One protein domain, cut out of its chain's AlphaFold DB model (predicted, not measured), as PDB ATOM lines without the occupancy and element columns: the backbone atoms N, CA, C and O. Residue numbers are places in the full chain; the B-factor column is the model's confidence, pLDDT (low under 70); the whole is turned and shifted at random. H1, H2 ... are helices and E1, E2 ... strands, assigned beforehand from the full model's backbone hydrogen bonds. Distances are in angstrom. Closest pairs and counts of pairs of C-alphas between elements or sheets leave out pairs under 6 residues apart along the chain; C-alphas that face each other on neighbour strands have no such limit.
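What this domain is: This is residues 190 to 278 of the 303 residues of an uncharacterized protein of Sorangium cellulosum (UniProt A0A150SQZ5). With little regular structure, 28 of 89 printed residues in named elements, a small, strongly twisted four-stranded sheet sits among long loops, with one short helix over E4. Residues 221 to 235 and 240 to 259 reach opposite ends of the length. The chain order is E1, E2, E3, H1, E4; the sheet order is E1 E4 E2 E3, with E4, E2 and E3 antiparallel; the class is mixed. It is compact, radius of gyration of the C-alphas 12.4 A, spanning 40 by 27 by 21 A.

How they stand to each other: E4, residues 270 to 277, and E2, residues 214 to 220, are antiparallel at 157 degrees, N 217 and O 274 within hydrogen-bond range at 2.9 A. E2 and E3, residues 236 to 239, form an antiparallel hairpin, N 218 to O 238 2.8 A. E1, residues 197 to 199, meets E4 only at a point. H1, residues 260 to 265, is on the sheet, height 10.0 A, only just over E4 alone, as 2 of its 6 C-alphas fall on E2; every O i to N i+4 pair is within hydrogen-bond range.

Where its parts are: E4 is 20.8 A long, E2 19.3 A. C-alpha 197 begins E1 at (36.125, 11.144, 49.049); C-alpha 277 ends E4 at (31.142, 19.408, 43.486).

The domain as a whole: The C-alphas farthest apart, Asp 231 and Glu 252, are 40.3 A apart. The printed part has no cut; H1 to E4 is a tight link, the others long. No printed residue is under 70 in pLDDT.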
ATOM      1  N   THR A 190      29.473   7.303  38.175       95.00
ATOM      2  CA  THR A 190      30.893   6.928  38.261       95.00
ATOM      3  C   THR A 190      31.785   8.088  37.832       95.00
ATOM      4  O   THR A 190      32.726   8.443  38.541       95.00
ATOM      5  N   ALA A 191      31.442   8.784  36.741       95.81
ATOM      6  CA  ALA A 191      32.208   9.950  36.306       95.81
ATOM      7  C   ALA A 191      32.121  11.111  37.310       95.81
ATOM      8  O   ALA A 191      33.127  11.764  37.594       95.81
ATOM      9  N   CYS A 192      30.939  11.362  37.879       97.62
ATOM     10  CA  CYS A 192      30.722  12.493  38.780       97.62
ATOM     11  C   CYS A 192      31.235  12.286  40.201       97.62
ATOM     12  O   CYS A 192      31.380  13.266  40.936       97.62
ATOM     13  N   PHE A 193      31.546  11.049  40.583       97.62
ATOM     14  CA  PHE A 193      32.144  10.713  41.872       97.62
ATOM     15  C   PHE A 193      33.526  10.047  41.746       97.62
ATOM     16  O   PHE A 193      34.055   9.547  42.741       97.62
ATOM     17  N   ALA A 194      34.162  10.096  40.569       95.19
ATOM     18  CA  ALA A 194      35.477   9.494  40.324       95.19
ATOM     19  C   ALA A 194      36.528   9.926  41.368       95.19
ATOM     20  O   ALA A 194      37.185   9.087  41.976       95.19
ATOM     21  N   ASP A 195      36.602  11.230  41.654       92.56
ATOM     22  CA  ASP A 195      37.528  11.812  42.638       92.56
ATOM     23  C   ASP A 195      36.887  12.060  44.019       92.56
ATOM     24  O   ASP A 195      37.480  12.719  44.884       92.56
ATOM     25  N   ALA A 196      35.658  11.580  44.233       95.06
ATOM     26  CA  ALA A 196      34.939  11.802  45.478       95.06
ATOM     27  C   ALA A 196      35.597  11.059  46.640       95.06
ATOM     28  O   ALA A 196      36.100   9.941  46.498       95.06
ATOM     29  N   LYS A 197      35.565  11.691  47.813       91.25
ATOM     30  CA  LYS A 197      36.125  11.144  49.049       91.25
ATOM     31  C   LYS A 197      35.031  10.978  50.098       91.25
ATOM     32  O   LYS A 197      34.085  11.772  50.090       91.25
ATOM     33  N   PRO A 198      35.185  10.006  51.015       97.06
ATOM     34  CA  PRO A 198      34.344   9.914  52.194       97.06
ATOM     35  C   PRO A 198      34.343  11.222  52.982       97.06
ATOM     36  O   PRO A 198      35.400  11.823  53.199       97.06
ATOM     37  N   VAL A 199      33.161  11.636  53.419       97.62
ATOM     38  CA  VAL A 199      32.967  12.764  54.328       97.62
ATOM     39  C   VAL A 199      32.555  12.268  55.707       97.62
ATOM     40  O   VAL A 199      31.936  11.213  55.852       97.62
ATOM     41  N   GLU A 200      32.916  13.029  56.736       97.62
ATOM     42  CA  GLU A 200      32.489  12.733  58.099       97.62
ATOM     43  C   GLU A 200      30.990  13.016  58.247       97.62
ATOM     44  O   GLU A 200      30.514  14.110  57.933       97.62
ATOM     45  N   VAL A 201      30.253  12.012  58.725       98.12
ATOM     46  CA  VAL A 201      28.821  12.111  59.005       98.12
ATOM     47  C   VAL A 201      28.633  12.375  60.490       98.12
ATOM     48  O   VAL A 201      29.017  11.559  61.330       98.12
ATOM     49  N   ASP A 202      27.973  13.482  60.822       97.31
ATOM     50  CA  ASP A 202      27.407  13.659  62.154       97.31
ATOM     51  C   ASP A 202      26.204  12.724  62.273       97.31
ATOM     52  O   ASP A 202      25.106  13.040  61.823       97.31
ATOM     53  N   THR A 203      26.418  11.551  62.864       94.69
ATOM     54  CA  THR A 203      25.383  10.519  63.019       94.69
ATOM     55  C   THR A 203      24.271  10.908  63.992       94.69
ATOM     56  O   THR A 203      23.191  10.324  63.926       94.69
ATOM     57  N   ALA A 204      24.491  11.895  64.868       94.19
ATOM     58  CA  ALA A 204      23.470  12.357  65.803       94.19
ATOM     59  C   ALA A 204      22.457  13.281  65.113       94.19
ATOM     60  O   ALA A 204      21.257  13.160  65.354       94.19
ATOM     61  N   ALA A 205      22.930  14.175  64.242       95.00
ATOM     62  CA  ALA A 205      22.076  15.052  63.432       95.00
ATOM     63  C   ALA A 205      21.725  14.460  62.049       95.00
ATOM     64  O   ALA A 205      20.856  14.963  61.341       95.00
ATOM     65  N   CYS A 206      22.409  13.390  61.654       97.06
ATOM     66  CA  CYS A 206      22.441  12.843  60.303       97.06
ATOM     67  C   CYS A 206      22.753  13.894  59.224       97.06
ATOM     68  O   CYS A 206      22.037  14.042  58.232       97.06
ATOM     69  N   THR A 207      23.838  14.643  59.443       97.81
ATOM     70  CA  THR A 207      24.275  15.724  58.548       97.81
ATOM     71  C   THR A 207      25.729  15.574  58.120       97.81
ATOM     72  O   THR A 207      26.529  14.934  58.804       97.81
ATOM     73  N   ILE A 208      26.086  16.223  57.013       98.00
ATOM     74  CA  ILE A 208      27.461  16.354  56.512       98.00
ATOM     75  C   ILE A 208      27.770  17.818  56.181       98.00
ATOM     76  O   ILE A 208      26.865  18.638  56.006       98.00
ATOM     77  N   GLU A 209      29.058  18.138  56.071       96.06
ATOM     78  CA  GLU A 209      29.513  19.391  55.459       96.06
ATOM     79  C   GLU A 209      29.191  19.406  53.956       96.06
ATOM     80  O   GLU A 209      29.327  18.389  53.274       96.06
ATOM     81  N   GLY A 210      28.799  20.565  53.431       92.81
ATOM     82  CA  GLY A 210      28.509  20.762  52.012       92.81
ATOM     83  C   GLY A 210      27.626  21.982  51.786       92.81
ATOM     84  O   GLY A 210      27.380  22.745  52.707       92.81
ATOM     85  N   ASP A 211      27.161  22.189  50.560       91.50
ATOM     86  CA  ASP A 211      26.296  23.315  50.203       91.50
ATOM     87  C   ASP A 211      25.359  22.977  49.027       91.50
ATOM     88  O   ASP A 211      25.277  21.838  48.562       91.50
ATOM     89  N   ALA A 212      24.649  23.985  48.511       89.50
ATOM     90  CA  ALA A 212      23.739  23.839  47.373       89.50
ATOM     91  C   ALA A 212      24.430  23.448  46.053       89.50
ATOM     92  O   ALA A 212      23.750  23.154  45.078       89.50
ATOM     93  N   THR A 213      25.761  23.435  46.005       93.50
ATOM     94  CA  THR A 213      26.556  22.976  44.862       93.50
ATOM     95  C   THR A 213      27.192  21.615  45.113       93.50
ATOM     96  O   THR A 213      28.077  21.206  44.375       93.50
ATOM     97  N   THR A 214      26.768  20.890  46.143       95.94
ATOM     98  CA  THR A 214      27.298  19.565  46.463       95.94
ATOM     99  C   THR A 214      26.380  18.477  45.913       95.94
ATOM    100  O   THR A 214      25.159  18.564  46.032       95.94
ATOM    101  N   ASN A 215      26.980  17.450  45.320       97.88
ATOM    102  CA  ASN A 215      26.366  16.162  45.027       97.88
ATOM    103  C   ASN A 215      26.724  15.166  46.130       97.88
ATOM    104  O   ASN A 215      27.845  15.185  46.641       97.88
ATOM    105  N   VAL A 216      25.789  14.277  46.465       98.31
ATOM    106  CA  VAL A 216      25.944  13.285  47.534       98.31
ATOM    107  C   VAL A 216      25.654  11.891  46.995       98.31
ATOM    108  O   VAL A 216      24.653  11.687  46.308       98.31
ATOM    109  N   ALA A 217      26.507  10.929  47.332       98.50
ATOM    110  CA  ALA A 217      26.258   9.516  47.084       98.50
ATOM    111  C   ALA A 217      26.587   8.665  48.313       98.50
ATOM    112  O   ALA A 217      27.342   9.069  49.201       98.50
ATOM    113  N   LEU A 218      25.988   7.481  48.352       98.38
ATOM    114  CA  LEU A 218      26.209   6.461  49.366       98.38
ATOM    115  C   LEU A 218      27.087   5.371  48.765       98.38
ATOM    116  O   LEU A 218      26.721   4.789  47.748       98.38
ATOM    117  N   GLU A 219      28.219   5.092  49.395       97.69
ATOM    118  CA  GLU A 219      29.031   3.919  49.086       97.69
ATOM    119  C   GLU A 219      28.431   2.706  49.796       97.69
ATOM    120  O   GLU A 219      28.271   2.726  51.018       97.69
ATOM    121  N   THR A 220      28.044   1.677  49.043       96.88
ATOM    122  CA  THR A 220      27.318   0.516  49.584       96.88
ATOM    123  C   THR A 220      28.269  -0.616  49.979       96.88
ATOM    124  O   THR A 220      29.330  -0.795  49.388       96.88
ATOM    125  N   THR A 221      27.899  -1.401  50.994       93.12
ATOM    126  CA  THR A 221      28.664  -2.590  51.431       93.12
ATOM    127  C   THR A 221      28.274  -3.862  50.676       93.12
ATOM    128  O   THR A 221      29.001  -4.852  50.721       93.12
ATOM    129  N   SER A 222      27.110  -3.865  50.023       86.31
ATOM    130  CA  SER A 222      26.478  -5.033  49.396       86.31
ATOM    131  C   SER A 222      26.588  -5.059  47.872       86.31
ATOM    132  O   SER A 222      25.901  -5.851  47.232       86.31
ATOM    133  N   HIS A 223      27.448  -4.217  47.291       90.25
ATOM    134  CA  HIS A 223      27.537  -4.001  45.844       90.25
ATOM    135  C   HIS A 223      26.208  -3.577  45.211       90.25
ATOM    136  O   HIS A 223      25.991  -3.860  44.042       90.25
ATOM    137  N   ASP A 224      25.312  -2.908  45.938       94.75
ATOM    138  CA  ASP A 224      24.109  -2.298  45.356       94.75
ATOM    139  C   ASP A 224      24.447  -0.927  44.748       94.75
ATOM    140  O   ASP A 224      25.360  -0.238  45.212       94.75
ATOM    141  N   GLY A 225      23.706  -0.499  43.725       96.06
ATOM    142  CA  GLY A 225      23.918   0.790  43.063       96.06
ATOM    143  C   GLY A 225      24.812   0.692  41.829       96.06
ATOM    144  O   GLY A 225      24.989  -0.374  41.242       96.06
ATOM    145  N   ILE A 226      25.372   1.817  41.395       96.19
ATOM    146  CA  ILE A 226      26.154   1.912  40.157       96.19
ATOM    147  C   ILE A 226      27.641   1.794  40.496       96.19
ATOM    148  O   ILE A 226      28.154   2.581  41.288       96.19
ATOM    149  N   CYS A 227      28.311   0.803  39.913       94.50
ATOM    150  CA  CYS A 227      29.697   0.462  40.228       94.50
ATOM    151  C   CYS A 227      30.671   1.041  39.198       94.50
ATOM    152  O   CYS A 227      30.321   1.170  38.024       94.50
ATOM    153  N   ASP A 228      31.877   1.399  39.650       86.62
ATOM    154  CA  ASP A 228      32.934   1.965  38.798       86.62
ATOM    155  C   ASP A 228      33.381   0.982  37.689       86.62
ATOM    156  O   ASP A 228      33.717   1.411  36.582       86.62
ATOM    157  N   ASP A 229      33.326  -0.325  37.959       84.50
ATOM    158  CA  ASP A 229      33.528  -1.415  37.003       84.50
ATOM    159  C   ASP A 229      32.795  -2.700  37.466       84.50
ATOM    160  O   ASP A 229      32.029  -2.678  38.432       84.50
ATOM    161  N   ASP A 230      32.985  -3.811  36.745       77.94
ATOM    162  CA  ASP A 230      32.382  -5.117  37.059       77.94
ATOM    163  C   ASP A 230      33.196  -5.939  38.087       77.94
ATOM    164  O   ASP A 230      32.904  -7.118  38.311       77.94
ATOM    165  N   ASP A 231      34.252  -5.371  38.684       81.44
ATOM    166  CA  ASP A 231      35.072  -6.065  39.677       81.44
ATOM    167  C   ASP A 231      34.264  -6.265  40.975       81.44
ATOM    168  O   ASP A 231      33.591  -5.339  41.445       81.44
ATOM    169  N   PRO A 232      34.297  -7.459  41.595       76.25
ATOM    170  CA  PRO A 232      33.681  -7.684  42.900       76.25
ATOM    171  C   PRO A 232      34.293  -6.856  44.034       76.25
ATOM    172  O   PRO A 232      33.716  -6.850  45.106       76.25
ATOM    173  N   ASP A 233      35.430  -6.187  43.850       82.06
ATOM    174  CA  ASP A 233      35.993  -5.240  44.821       82.06
ATOM    175  C   ASP A 233      35.715  -3.773  44.427       82.06
ATOM    176  O   ASP A 233      36.224  -2.840  45.057       82.06
ATOM    177  N   SER A 234      34.913  -3.551  43.380       87.62
ATOM    178  CA  SER A 234      34.574  -2.219  42.890       87.62
ATOM    179  C   SER A 234      33.696  -1.448  43.865       87.62
ATOM    180  O   SER A 234      32.829  -1.979  44.568       87.62
ATOM    181  N   ARG A 235      33.917  -0.135  43.880       93.81
ATOM    182  CA  ARG A 235      33.089   0.801  44.624       93.81
ATOM    183  C   ARG A 235      31.751   0.956  43.904       93.81
ATOM    184  O   ARG A 235      31.724   1.374  42.747       93.81
ATOM    185  N   CYS A 236      30.656   0.681  44.609       96.75
ATOM    186  CA  CYS A 236      29.297   0.893  44.117       96.75
ATOM    187  C   CYS A 236      28.630   2.049  44.862       96.75
ATOM    188  O   CYS A 236      28.693   2.145  46.091       96.75
ATOM    189  N   LEU A 237      28.009   2.943  44.096       98.00
ATOM    190  CA  LEU A 237      27.471   4.205  44.576       98.00
ATOM    191  C   LEU A 237      25.976   4.334  44.278       98.00
ATOM    192  O   LEU A 237      25.513   4.068  43.169       98.00
ATOM    193  N   VAL A 238      25.238   4.845  45.259       98.12
ATOM    194  CA  VAL A 238      23.843   5.274  45.125       98.12
ATOM    195  C   VAL A 238      23.798   6.794  45.248       98.12
ATOM    196  O   VAL A 238      24.001   7.342  46.333       98.12
ATOM    197  N   ALA A 239      23.570   7.494  44.138       98.00
ATOM    198  CA  ALA A 239      23.539   8.955  44.118       98.00
ATOM    199  C   ALA A 239      22.169   9.501  44.554       98.00
ATOM    200  O   ALA A 239      21.137   9.193  43.948       98.00
ATOM    201  N   LEU A 240      22.171  10.362  45.570       98.00
ATOM    202  CA  LEU A 240      20.963  10.945  46.148       98.00
ATOM    203  C   LEU A 240      20.511  12.180  45.366       98.00
ATOM    204  O   LEU A 240      21.329  12.981  44.914       98.00
ATOM    205  N   ASP A 241      19.196  12.354  45.245       97.50
ATOM    206  CA  ASP A 241      18.618  13.564  44.662       97.50
ATOM    207  C   ASP A 241      18.759  14.751  45.616       97.50
ATOM    208  O   ASP A 241      18.496  14.648  46.814       97.50
ATOM    209  N   ALA A 242      19.129  15.907  45.089       96.75
ATOM    210  CA  ALA A 242      19.163  17.136  45.854       96.75
ATOM    211  C   ALA A 242      17.788  17.794  45.951       96.75
ATOM    212  O   ALA A 242      17.003  17.805  45.001       96.75
ATOM    213  N   GLY A 243      17.526  18.419  47.097       92.75
ATOM    214  CA  GLY A 243      16.343  19.245  47.324       92.75
ATOM    215  C   GLY A 243      15.028  18.464  47.346       92.75
ATOM    216  O   GLY A 243      13.967  19.076  47.242       92.75
ATOM    217  N   SER A 244      15.074  17.136  47.473       88.81
ATOM    218  CA  SER A 244      13.888  16.279  47.504       88.81
ATOM    219  C   SER A 244      13.737  15.585  48.859       88.81
ATOM    220  O   SER A 244      14.660  15.550  49.672       88.81
ATOM    221  N   ALA A 245      12.542  15.059  49.135       85.25
ATOM    222  CA  ALA A 245      12.321  14.183  50.288       85.25
ATOM    223  C   ALA A 245      12.895  12.770  50.063       85.25
ATOM    224  O   ALA A 245      13.114  12.040  51.025       85.25
ATOM    225  N   ASP A 246      13.133  12.400  48.802       87.06
ATOM    226  CA  ASP A 246      13.735  11.130  48.391       87.06
ATOM    227  C   ASP A 246      15.277  11.139  48.482       87.06
ATOM    228  O   ASP A 246      15.911  10.096  48.338       87.06
ATOM    229  N   GLY A 247      15.890  12.297  48.745       95.62
ATOM    230  CA  GLY A 247      17.337  12.458  48.864       95.62
ATOM    231  C   GLY A 247      17.731  13.467  49.942       95.62
ATOM    232  O   GLY A 247      17.226  13.409  51.059       95.62
ATOM    233  N   PHE A 248      18.678  14.358  49.656       96.88
ATOM    234  CA  PHE A 248      19.246  15.267  50.657       96.88
ATOM    235  C   PHE A 248      18.746  16.706  50.502       96.88
ATOM    236  O   PHE A 248      18.351  17.143  49.422       96.88
ATOM    237  N   GLN A 249      18.809  17.474  51.588       96.19
ATOM    238  CA  GLN A 249      18.422  18.886  51.610       96.19
ATOM    239  C   GLN A 249      19.520  19.729  52.245       96.19
ATOM    240  O   GLN A 249      20.212  19.273  53.146       96.19
ATOM    241  N   VAL A 250      19.678  20.970  51.795       94.62
ATOM    242  CA  VAL A 250      20.580  21.925  52.449       94.62
ATOM    243  C   VAL A 250      19.803  22.638  53.551       94.62
ATOM    244  O   VAL A 250      18.785  23.274  53.277       94.62
ATOM    245  N   GLY A 251      20.264  22.496  54.789       90.38
ATOM    246  CA  GLY A 251      19.709  23.151  55.965       90.38
ATOM    247  C   GLY A 251      20.012  24.649  56.001       90.38
ATOM    248  O   GLY A 251      20.896  25.155  55.308       90.38
ATOM    249  N   GLU A 252      19.280  25.378  56.844       87.50
ATOM    250  CA  GLU A 252      19.482  26.824  57.039       87.50
ATOM    251  C   GLU A 252      20.850  27.160  57.656       87.50
ATOM    252  O   GLU A 252      21.363  28.263  57.478       87.50
ATOM    253  N   ASP A 253      21.448  26.204  58.366       86.69
ATOM    254  CA  ASP A 253      22.796  26.277  58.928       86.69
ATOM    255  C   ASP A 253      23.901  26.059  57.879       86.69
ATOM    256  O   ASP A 253      25.086  26.129  58.204       86.69
ATOM    257  N   GLY A 254      23.514  25.823  56.622       87.44
ATOM    258  CA  GLY A 254      24.417  25.565  55.514       87.44
ATOM    259  C   GLY A 254      24.967  24.144  55.493       87.44
ATOM    260  O   GLY A 254      25.861  23.893  54.703       87.44
ATOM    261  N   ARG A 255      24.466  23.220  56.322       95.06
ATOM    262  CA  ARG A 255      24.850  21.801  56.275       95.06
ATOM    263  C   ARG A 255      23.930  21.023  55.350       95.06
ATOM    264  O   ARG A 255      22.801  21.427  55.085       95.06
ATOM    265  N   ILE A 256      24.379  19.859  54.895       97.38
ATOM    266  CA  ILE A 256      23.510  18.933  54.173       97.38
ATOM    267  C   ILE A 256      22.849  17.986  55.169       97.38
ATOM    268  O   ILE A 256      23.524  17.231  55.869       97.38
ATOM    269  N   GLN A 257      21.522  18.006  55.191       97.50
ATOM    270  CA  GLN A 257      20.672  17.030  55.851       97.50
ATOM    271  C   GLN A 257      20.496  15.810  54.947       97.50
ATOM    272  O   GLN A 257      19.933  15.906  53.854       97.50
ATOM    273  N   LEU A 258      20.951  14.652  55.424       97.62
ATOM    274  CA  LEU A 258      20.737  13.367  54.765       97.62
ATOM    275  C   LEU A 258      19.368  12.789  55.155       97.62
ATOM    276  O   LEU A 258      18.857  13.117  56.238       97.62
ATOM    277  N   PRO A 259      18.792  11.875  54.348       97.12
ATOM    278  CA  PRO A 259      17.722  11.013  54.830       97.12
ATOM    279  C   PRO A 259      18.156  10.308  56.116       97.12
ATOM    280  O   PRO A 259      19.228   9.706  56.161       97.12
ATOM    281  N   LEU A 260      17.315  10.330  57.154       94.12
ATOM    282  CA  LEU A 260      17.655   9.743  58.460       94.12
ATOM    283  C   LEU A 260      18.054   8.261  58.366       94.12
ATOM    284  O   LEU A 260      18.888   7.787  59.137       94.12
ATOM    285  N   ALA A 261      17.489   7.539  57.394       95.44
ATOM    286  CA  ALA A 261      17.809   6.140  57.153       95.44
ATOM    287  C   ALA A 261      19.266   5.909  56.732       95.44
ATOM    288  O   ALA A 261      19.775   4.819  56.971       95.44
ATOM    289  N   VAL A 262      19.954   6.912  56.166       97.50
ATOM    290  CA  VAL A 262      21.384   6.810  55.841       97.50
ATOM    291  C   VAL A 262      22.170   6.468  57.101       97.50
ATOM    292  O   VAL A 262      22.831   5.438  57.148       97.50
ATOM    293  N   CYS A 263      22.026   7.262  58.162       96.62
ATOM    294  CA  CYS A 263      22.768   7.053  59.404       96.62
ATOM    295  C   CYS A 263      22.379   5.756  60.121       96.62
ATOM    296  O   CYS A 263      23.233   5.113  60.726       96.62
ATOM    297  N   GLY A 264      21.116   5.333  60.007       94.25
ATOM    298  CA  GLY A 264      20.672   4.029  60.507       94.25
ATOM    299  C   GLY A 264      21.304   2.847  59.763       94.25
ATOM    300  O   GLY A 264      21.573   1.820  60.379       94.25
ATOM    301  N   ARG A 265      21.578   3.007  58.461       95.06
ATOM    302  CA  ARG A 265      22.123   1.969  57.572       95.06
ATOM    303  C   ARG A 265      23.650   1.994  57.423       95.06
ATOM    304  O   ARG A 265      24.216   1.121  56.770       95.06
ATOM    305  N   MET A 266      24.351   2.947  58.042       95.31
ATOM    306  CA  MET A 266      25.825   2.960  58.070       95.31
ATOM    307  C   MET A 266      26.431   1.782  58.846       95.31
ATOM    308  O   MET A 266      27.613   1.486  58.707       95.31
ATOM    309  N   ALA A 267      25.644   1.109  59.687       90.56
ATOM    310  CA  ALA A 267      26.118  -0.035  60.458       90.56
ATOM    311  C   ALA A 267      26.180  -1.340  59.643       90.56
ATOM    312  O   ALA A 267      26.865  -2.274  60.060       90.56
ATOM    313  N   ASP A 268      25.453  -1.431  58.526       91.88
ATOM    314  CA  ASP A 268      25.218  -2.695  57.822       91.88
ATOM    315  C   ASP A 268      25.215  -2.593  56.286       91.88
ATOM    316  O   ASP A 268      25.719  -3.506  55.631       91.88
ATOM    317  N   ARG A 269      24.688  -1.511  55.696       95.31
ATOM    318  CA  ARG A 269      24.507  -1.375  54.234       95.31
ATOM    319  C   ARG A 269      25.337  -0.268  53.580       95.31
ATOM    320  O   ARG A 269      25.578  -0.328  52.377       95.31
ATOM    321  N   ILE A 270      25.737   0.755  54.332       97.50
ATOM    322  CA  ILE A 270      26.436   1.941  53.812       97.50
ATOM    323  C   ILE A 270      27.835   1.998  54.418       97.50
ATOM    324  O   ILE A 270      27.987   2.156  55.625       97.50
ATOM    325  N   ALA A 271      28.859   1.893  53.575       96.38
ATOM    326  CA  ALA A 271      30.259   1.959  53.979       96.38
ATOM    327  C   ALA A 271      30.696   3.405  54.261       96.38
ATOM    328  O   ALA A 271      31.419   3.667  55.223       96.38
ATOM    329  N   ALA A 272      30.246   4.348  53.428       97.69
ATOM    330  CA  ALA A 272      30.580   5.761  53.541       97.69
ATOM    331  C   ALA A 272      29.541   6.654  52.849       97.69
ATOM    332  O   ALA A 272      28.804   6.222  51.964       97.69
ATOM    333  N   VAL A 273      29.529   7.933  53.225       98.44
ATOM    334  CA  VAL A 273      28.907   9.000  52.431       98.44
ATOM    335  C   VAL A 273      30.021   9.716  51.685       98.44
ATOM    336  O   VAL A 273      31.029  10.076  52.293       98.44
ATOM    337  N   VAL A 274      29.854   9.919  50.382       98.31
ATOM    338  CA  VAL A 274      30.833  10.601  49.528       98.31
ATOM    339  C   VAL A 274      30.205  11.824  48.874       98.31
ATOM    340  O   VAL A 274      29.008  11.850  48.581       98.31
ATOM    341  N   THR A 275      31.022  12.847  48.631       97.94
ATOM    342  CA  THR A 275      30.566  14.094  48.007       97.94
ATOM    343  C   THR A 275      31.413  14.478  46.810       97.94
ATOM    344  O   THR A 275      32.629  14.268  46.811       97.94
ATOM    345  N   SER A 276      30.792  15.138  45.840       97.31
ATOM    346  CA  SER A 276      31.484  15.827  44.753       97.31
ATOM    347  C   SER A 276      30.877  17.203  44.505       97.31
ATOM    348  O   SER A 276      29.754  17.496  44.913       97.31
ATOM    349  N   SER A 277      31.636  18.085  43.861       96.31
ATOM    350  CA  SER A 277      31.142  19.408  43.486       96.31
ATOM    351  C   SER A 277      30.317  19.343  42.205       96.31
ATOM    352  O   SER A 277      30.713  18.711  41.225       96.31
ATOM    353  N   ALA A 278      29.201  20.060  42.195       96.06
ATOM    354  CA  ALA A 278      28.389  20.275  41.019       96.06
ATOM    355  C   ALA A 278      29.164  21.139  40.016       96.06
ATOM    356  O   ALA A 278      29.702  22.201  40.337       96.06
TER     357      ALA A 278